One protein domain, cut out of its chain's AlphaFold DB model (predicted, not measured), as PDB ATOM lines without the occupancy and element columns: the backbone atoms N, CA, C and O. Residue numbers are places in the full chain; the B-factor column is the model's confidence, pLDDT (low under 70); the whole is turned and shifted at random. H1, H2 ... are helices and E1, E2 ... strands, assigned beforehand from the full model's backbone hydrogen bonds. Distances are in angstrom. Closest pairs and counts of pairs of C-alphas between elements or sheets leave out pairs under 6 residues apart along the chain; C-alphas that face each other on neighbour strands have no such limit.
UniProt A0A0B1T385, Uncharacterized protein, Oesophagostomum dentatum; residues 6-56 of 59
ATOM      1  N   SER A   6      23.091 -19.935 -21.048       77.12
ATOM      2  CA  SER A   6      21.738 -19.715 -21.584       77.12
ATOM      3  C   SER A   6      20.656 -20.158 -20.598       77.12
ATOM      4  O   SER A   6      19.760 -19.379 -20.302       77.12
ATOM      5  N   ASP A   7      20.782 -21.363 -20.030       78.25
ATOM      6  CA  ASP A   7      19.788 -21.917 -19.095       78.25
ATOM      7  C   ASP A   7      19.682 -21.059 -17.827       78.25
ATOM      8  O   ASP A   7      18.586 -20.716 -17.394       78.25
ATOM      9  N   TYR A   8      20.827 -20.618 -17.292       79.62
ATOM     10  CA  TYR A   8      20.874 -19.685 -16.168       79.62
ATOM     11  C   TYR A   8      20.200 -18.354 -16.489       79.62
ATOM     12  O   TYR A   8      19.347 -17.898 -15.738       79.62
ATOM     13  N   CYS A   9      20.541 -17.718 -17.608       81.88
ATOM     14  CA  CYS A   9      19.950 -16.428 -17.940       81.88
ATOM     15  C   CYS A   9      18.448 -16.539 -18.216       81.88
ATOM     16  O   CYS A   9      17.696 -15.675 -17.767       81.88
ATOM     17  N   GLN A  10      17.994 -17.609 -18.870       83.25
ATOM     18  CA  GLN A  10      16.577 -17.802 -19.169       83.25
ATOM     19  C   GLN A  10      15.767 -18.062 -17.902       83.25
ATOM     20  O   GLN A  10      14.725 -17.438 -17.719       83.25
ATOM     21  N   LYS A  11      16.260 -18.927 -17.010       81.25
ATOM     22  CA  LYS A  11      15.533 -19.314 -15.795       81.25
ATOM     23  C   LYS A  11      15.672 -18.319 -14.654       81.25
ATOM     24  O   LYS A  11      14.726 -18.154 -13.898       81.25
ATOM     25  N   CYS A  12      16.817 -17.658 -14.522       79.19
ATOM     26  CA  CYS A  12      17.089 -16.763 -13.397       79.19
ATOM     27  C   CYS A  12      16.813 -15.301 -13.705       79.19
ATOM     28  O   CYS A  12      16.358 -14.562 -12.839       79.19
ATOM     29  N   HIS A  13      17.125 -14.876 -14.929       79.50
ATOM     30  CA  HIS A  13      17.037 -13.472 -15.332       79.50
ATOM     31  C   HIS A  13      15.934 -13.228 -16.353       79.50
ATOM     32  O   HIS A  13      15.694 -12.069 -16.678       79.50
ATOM     33  N   GLY A  14      15.294 -14.285 -16.868       84.12
ATOM     34  CA  GLY A  14      14.312 -14.171 -17.938       84.12
ATOM     35  C   GLY A  14      14.933 -13.521 -19.161       84.12
ATOM     36  O   GLY A  14      14.368 -12.593 -19.701       84.12
ATOM     37  N   ARG A  15      16.163 -13.870 -19.534       84.38
ATOM     38  CA  ARG A  15      16.884 -13.232 -20.650       84.38
ATOM     39  C   ARG A  15      17.699 -14.264 -21.400       84.38
ATOM     40  O   ARG A  15      18.051 -15.305 -20.852       84.38
ATOM     41  N   GLU A  16      18.072 -13.961 -22.634       81.25
ATOM     42  CA  GLU A  16      19.066 -14.782 -23.317       81.25
ATOM     43  C   GLU A  16      20.450 -14.638 -22.662       81.25
ATOM     44  O   GLU A  16      20.863 -13.560 -22.228       81.25
ATOM     45  N   GLY A  17      21.178 -15.751 -22.575       76.50
ATOM     46  CA  GLY A  17      22.514 -15.812 -21.986       76.50
ATOM     47  C   GLY A  17      23.560 -16.188 -23.012       76.50
ATOM     48  O   GLY A  17      23.406 -17.186 -23.713       76.50
ATOM     49  N   LYS A  18      24.646 -15.415 -23.087       76.00
ATOM     50  CA  LYS A  18      25.765 -15.687 -23.999       76.00
ATOM     51  C   LYS A  18      27.081 -15.648 -23.231       76.00
ATOM     52  O   LYS A  18      27.283 -14.793 -22.367       76.00
ATOM     53  N   CYS A  19      27.982 -16.575 -23.545       71.62
ATOM     54  CA  CYS A  19      29.354 -16.535 -23.046       71.62
ATOM     55  C   CYS A  19      30.112 -15.440 -23.800       71.62
ATOM     56  O   CYS A  19      30.215 -15.499 -25.024       71.62
ATOM     57  N   VAL A  20      30.624 -14.444 -23.083       71.50
ATOM     58  CA  VAL A  20      31.421 -13.358 -23.664       71.50
ATOM     59  C   VAL A  20      32.849 -13.427 -23.141       71.50
ATOM     60  O   VAL A  20      33.065 -13.684 -21.957       71.50
ATOM     61  N   LEU A  21      33.817 -13.195 -24.028       62.72
ATOM     62  CA  LEU A  21      35.218 -13.022 -23.652       62.72
ATOM     63  C   LEU A  21      35.339 -11.763 -22.792       62.72
ATOM     64  O   LEU A  21      34.823 -10.706 -23.163       62.72
ATOM     65  N   VAL A  22      35.978 -11.879 -21.631       63.22
ATOM     66  CA  VAL A  22      36.256 -10.719 -20.776       63.22
ATOM     67  C   VAL A  22      37.721 -10.367 -20.937       63.22
ATOM     68  O   VAL A  22      38.586 -11.093 -20.467       63.22
ATOM     69  N   ASP A  23      37.984  -9.231 -21.571       52.62
ATOM     70  CA  ASP A  23      39.319  -8.766 -21.972       52.62
ATOM     71  C   ASP A  23      40.267  -8.421 -20.797       52.62
ATOM     72  O   ASP A  23      41.313  -7.828 -21.009       52.62
ATOM     73  N   ASN A  24      39.916  -8.723 -19.537       52.94
ATOM     74  CA  ASN A  24      40.627  -8.174 -18.369       52.94
ATOM     75  C   ASN A  24      40.677  -9.049 -17.102       52.94
ATOM     76  O   ASN A  24      40.954  -8.538 -16.019       52.94
ATOM     77  N   MET A  25      40.443 -10.356 -17.193       45.62
ATOM     78  CA  MET A  25      40.745 -11.274 -16.086       45.62
ATOM     79  C   MET A  25      41.346 -12.553 -16.647       45.62
ATOM     80  O   MET A  25      40.751 -13.147 -17.547       45.62
ATOM     81  N   GLU A  26      42.506 -12.958 -16.109       44.00
ATOM     82  CA  GLU A  26      43.077 -14.288 -16.326       44.00
ATOM     83  C   GLU A  26      42.021 -15.298 -15.947       44.00
ATOM     84  O   GLU A  26      41.615 -15.496 -14.802       44.00
ATOM     85  N   CYS A  27      41.457 -15.813 -17.003       46.16
ATOM     86  CA  CYS A  27      40.223 -16.495 -16.947       46.16
ATOM     87  C   CYS A  27      40.624 -17.936 -16.696       46.16
ATOM     88  O   CYS A  27      41.431 -18.484 -17.450       46.16
ATOM     89  N   SER A  28      40.037 -18.600 -15.713       52.97
ATOM     90  CA  SER A  28      40.124 -20.058 -15.627       52.97
ATOM     91  C   SER A  28      39.375 -20.748 -16.796       52.97
ATOM     92  O   SER A  28      38.833 -21.831 -16.622       52.97
ATOM     93  N   GLY A  29      39.324 -20.125 -17.990       55.59
ATOM     94  CA  GLY A  29      38.669 -20.614 -19.206       55.59
ATOM     95  C   GLY A  29      38.333 -19.570 -20.294       55.59
ATOM     96  O   GLY A  29      38.155 -19.950 -21.442       55.59
ATOM     97  N   GLY A  30      38.254 -18.271 -19.998       55.06
ATOM     98  CA  GLY A  30      38.200 -17.171 -20.997       55.06
ATOM     99  C   GLY A  30      36.882 -16.397 -21.052       55.06
ATOM    100  O   GLY A  30      36.828 -15.296 -21.598       55.06
ATOM    101  N   TYR A  31      35.812 -16.949 -20.481       60.00
ATOM    102  CA  TYR A  31      34.448 -16.530 -20.776       60.00
ATOM    103  C   TYR A  31      33.661 -16.224 -19.504       60.00
ATOM    104  O   TYR A  31      33.635 -17.031 -18.581       60.00
ATOM    105  N   ARG A  32      32.946 -15.095 -19.480       70.00
ATOM    106  CA  ARG A  32      31.936 -14.793 -18.458       70.00
ATOM    107  C   ARG A  32      30.551 -14.917 -19.064       70.00
ATOM    108  O   ARG A  32      30.302 -14.472 -20.184       70.00
ATOM    109  N   CYS A  33      29.632 -15.503 -18.308       72.12
ATOM    110  CA  CYS A  33      28.235 -15.517 -18.701       72.12
ATOM    111  C   CYS A  33      27.647 -14.108 -18.605       72.12
ATOM    112  O   CYS A  33      27.693 -13.476 -17.547       72.12
ATOM    113  N   LYS A  34      27.098 -13.617 -19.715       77.50
ATOM    114  CA  LYS A  34      26.404 -12.336 -19.775       77.50
ATOM    115  C   LYS A  34      24.969 -12.575 -20.228       77.50
ATOM    116  O   LYS A  34      24.728 -12.995 -21.359       77.50
ATOM    117  N   CYS A  35      24.025 -12.274 -19.342       81.12
ATOM    118  CA  CYS A  35      22.609 -12.218 -19.688       81.12
ATOM    119  C   CYS A  35      22.337 -10.892 -20.407       81.12
ATOM    120  O   CYS A  35      22.679  -9.820 -19.901       81.12
ATOM    121  N   SER A  36      21.812 -10.934 -21.626       76.56
ATOM    122  CA  SER A  36      21.572  -9.756 -22.468       76.56
ATOM    123  C   SER A  36      20.436 -10.021 -23.451       76.56
ATOM    124  O   SER A  36      20.175 -11.166 -23.795       76.56
ATOM    125  N   GLY A  37      19.800  -8.953 -23.929       75.50
ATOM    126  CA  GLY A  37      18.597  -9.039 -24.759       75.50
ATOM    127  C   GLY A  37      17.330  -8.725 -23.968       75.50
ATOM    128  O   GLY A  37      17.402  -8.343 -22.793       75.50
ATOM    129  N   ASP A  38      16.195  -8.850 -24.649       77.12
ATOM    130  CA  ASP A  38      14.871  -8.589 -24.096       77.12
ATOM    131  C   ASP A  38      14.509  -9.562 -22.973       77.12
ATOM    132  O   ASP A  38      15.030 -10.680 -22.880       77.12
ATOM    133  N   TRP A  39      13.610  -9.108 -22.101       75.81
ATOM    134  CA  TRP A  39      13.063  -9.947 -21.048       75.81
ATOM    135  C   TRP A  39      12.149 -11.008 -21.671       75.81
ATOM    136  O   TRP A  39      11.079 -10.710 -22.192       75.81
ATOM    137  N   LEU A  40      12.601 -12.250 -21.630       72.31
ATOM    138  CA  LEU A  40      11.830 -13.453 -21.866       72.31
ATOM    139  C   LEU A  40      11.007 -13.764 -20.611       72.31
ATOM    140  O   LEU A  40      11.539 -13.848 -19.504       72.31
ATOM    141  N   ASP A  41       9.714 -14.024 -20.786       70.75
ATOM    142  CA  ASP A  41       8.779 -14.435 -19.724       70.75
ATOM    143  C   ASP A  41       9.041 -15.878 -19.213       70.75
ATOM    144  O   ASP A  41       8.146 -16.605 -18.801       70.75
ATOM    145  N   THR A  42      10.295 -16.337 -19.277       72.88
ATOM    146  CA  THR A  42      10.726 -17.714 -18.986       72.88
ATOM    147  C   THR A  42      11.402 -17.859 -17.626       72.88
ATOM    148  O   THR A  42      12.079 -18.859 -17.383       72.88
ATOM    149  N   VAL A  43      11.258 -16.864 -16.748       76.44
ATOM    150  CA  VAL A  43      11.799 -16.933 -15.386       76.44
ATOM    151  C   VAL A  43      11.178 -18.129 -14.674       76.44
ATOM    152  O   VAL A  43       9.958 -18.298 -14.650       76.44
ATOM    153  N   SER A  44      12.024 -18.968 -14.086       75.31
ATOM    154  CA  SER A  44      11.544 -20.116 -13.340       75.31
ATOM    155  C   SER A  44      10.917 -19.674 -12.022       75.31
ATOM    156  O   SER A  44      11.515 -18.933 -11.245       75.31
ATOM    157  N   MET A  45       9.719 -20.187 -11.749       78.75
ATOM    158  CA  MET A  45       9.033 -20.030 -10.463       78.75
ATOM    159  C   MET A  45       9.355 -21.179  -9.496       78.75
ATOM    160  O   MET A  45       8.815 -21.231  -8.392       78.75
ATOM    161  N   ASN A  46      10.216 -22.123  -9.898       82.94
ATOM    162  CA  ASN A  46      10.603 -23.236  -9.041       82.94
ATOM    163  C   ASN A  46      11.539 -22.734  -7.929       82.94
ATOM    164  O   ASN A  46      12.623 -22.233  -8.233       82.94
ATOM    165  N   PRO A  47      11.205 -22.931  -6.641       78.81
ATOM    166  CA  PRO A  47      11.990 -22.390  -5.529       78.81
ATOM    167  C   PRO A  47      13.427 -22.929  -5.487       78.81
ATOM    168  O   PRO A  47      14.346 -22.187  -5.159       78.81
ATOM    169  N   LEU A  48      13.645 -24.185  -5.893       79.56
ATOM    170  CA  LEU A  48      14.989 -24.764  -6.017       79.56
ATOM    171  C   LEU A  48      15.820 -24.082  -7.111       79.56
ATOM    172  O   LEU A  48      17.025 -23.894  -6.949       79.56
ATOM    173  N   GLU A  49      15.194 -23.720  -8.230       76.69
ATOM    174  CA  GLU A  49      15.888 -23.025  -9.312       76.69
ATOM    175  C   GLU A  49      16.189 -21.583  -8.900       76.69
ATOM    176  O   GLU A  49      17.317 -21.153  -9.098       76.69
ATOM    177  N   ILE A  50      15.266 -20.892  -8.222       78.25
ATOM    178  CA  ILE A  50      15.481 -19.544  -7.663       78.25
ATOM    179  C   ILE A  50      16.652 -19.528  -6.666       78.25
ATOM    180  O   ILE A  50      17.523 -18.663  -6.749       78.25
ATOM    181  N   ASP A  51      16.721 -20.503  -5.759       79.88
ATOM    182  CA  ASP A  51      17.834 -20.614  -4.808       79.88
ATOM    183  C   ASP A  51      19.160 -20.890  -5.537       79.88
ATOM    184  O   ASP A  51      20.179 -20.233  -5.316       79.88
ATOM    185  N   THR A  52      19.125 -21.774  -6.541       77.88
ATOM    186  CA  THR A  52      20.285 -22.031  -7.405       77.88
ATOM    187  C   THR A  52      20.686 -20.787  -8.204       77.88
ATOM    188  O   THR A  52      21.874 -20.576  -8.452       77.88
ATOM    189  N   CYS A  53      19.741 -19.932  -8.602       75.88
ATOM    190  CA  CYS A  53      20.011 -18.662  -9.273       75.88
ATOM    191  C   CYS A  53      20.790 -17.696  -8.377       75.88
ATOM    192  O   CYS A  53      21.739 -17.064  -8.852       75.88
ATOM    193  N   ALA A  54      20.416 -17.622  -7.096       74.31
ATOM    194  CA  ALA A  54      21.088 -16.806  -6.088       74.31
ATOM    195  C   ALA A  54      22.506 -17.313  -5.784       74.31
ATOM    196  O   ALA A  54      23.416 -16.510  -5.585       74.31
ATOM    197  N   MET A  55      22.715 -18.631  -5.839       75.12
ATOM    198  CA  MET A  55      24.046 -19.240  -5.732       75.12
ATOM    199  C   MET A  55      24.958 -18.950  -6.938       75.12
ATOM    200  O   MET A  55      26.170 -19.138  -6.847       75.12
ATOM    201  N   GLY A  56      24.401 -18.463  -8.051       63.59
ATOM    202  CA  GLY A  56      25.156 -18.017  -9.219       63.59
ATOM    203  C   GLY A  56      25.699 -19.139 -10.110       63.59
ATOM    204  O   GLY A  56      25.704 -20.328  -9.773       63.59
TER     205      GLY A  56
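This is residues 6 to 56 of the 59 residues of an uncharacterized protein of Oesophagostomum dentatum (UniProt A0A0B1T385). A narrow two-stranded hairpin, E1 and E2, reaches from a small head of two short helices, with H1 at the hairpin's base and H2 crossing near H1. The loop of residues 22 to 30 makes the far tip of the hairpin, and the link of residues 36 to 46 passes by H1 on its way from E2 to H2. The printed part has 51 residues, with two named helices and two named strands in the order H1, E1, E2, H2; the sheet has the order E1 - E2 and is antiparallel, and the class is mixed, helices and strands. The whole is only just loose, close to compact, with a radius of gyration of the C-alphas of 12.2 A, and it is only just flat, with spans of 35 by 23 by 12 A.

Strand E1 is residues 17 to 21, 13.1 A from first to last C-alpha, and begins with C-alpha 17 at (22.514, -15.812, -21.986). Strand E2 is residues 31 to 35, 12.6 A long, and ends with C-alpha 35 at (22.609, -12.218, -19.688). Helix H1 is residues 6 to 13, 10.0 A long. Helix H2 is residues 47 to 54, 10.7 A long, and ends with C-alpha 54 at (21.088, -16.806, -6.088).

E1 and E2 form a hairpin of antiparallel neighbour strands, with 145 degrees between their directions. The C-alphas of Gly 17 and Cys 35 face each other at 4.3 A. Within hydrogen-bond range are N 18 and O 34, 3.0 A apart, and N 32 and O 20, 2.9 A apart. The closest C-alphas of H1 and E1 are those of Ser 6 and Gly 17, 4.0 A apart. The closest of H1 and E2 are those of Cys 9 and Cys 35, 5.3 A apart. H1 and H2 touch, with the C-alphas of Cys 12 and Cys 53 closest at 5.4 A, and their lines are about perpendicular at 83 degrees. E1 and H2 are apart. In H1 and H2 every O i to N i+4 pair is within hydrogen-bond range.

The two C-alphas farthest apart, those of Glu 26 and Met 45, are 35.0 A apart. The printed part has no cut from residue 6 to residue 56. The link from E2 to H2, with 11 residues between them, is long; that from E1 to E2, with 9, is short, and that from H1 to E1, with 3, is tight. The mean pLDDT of the printed part is 72.0, and residues 21 to 31 and residue 56 are under 70.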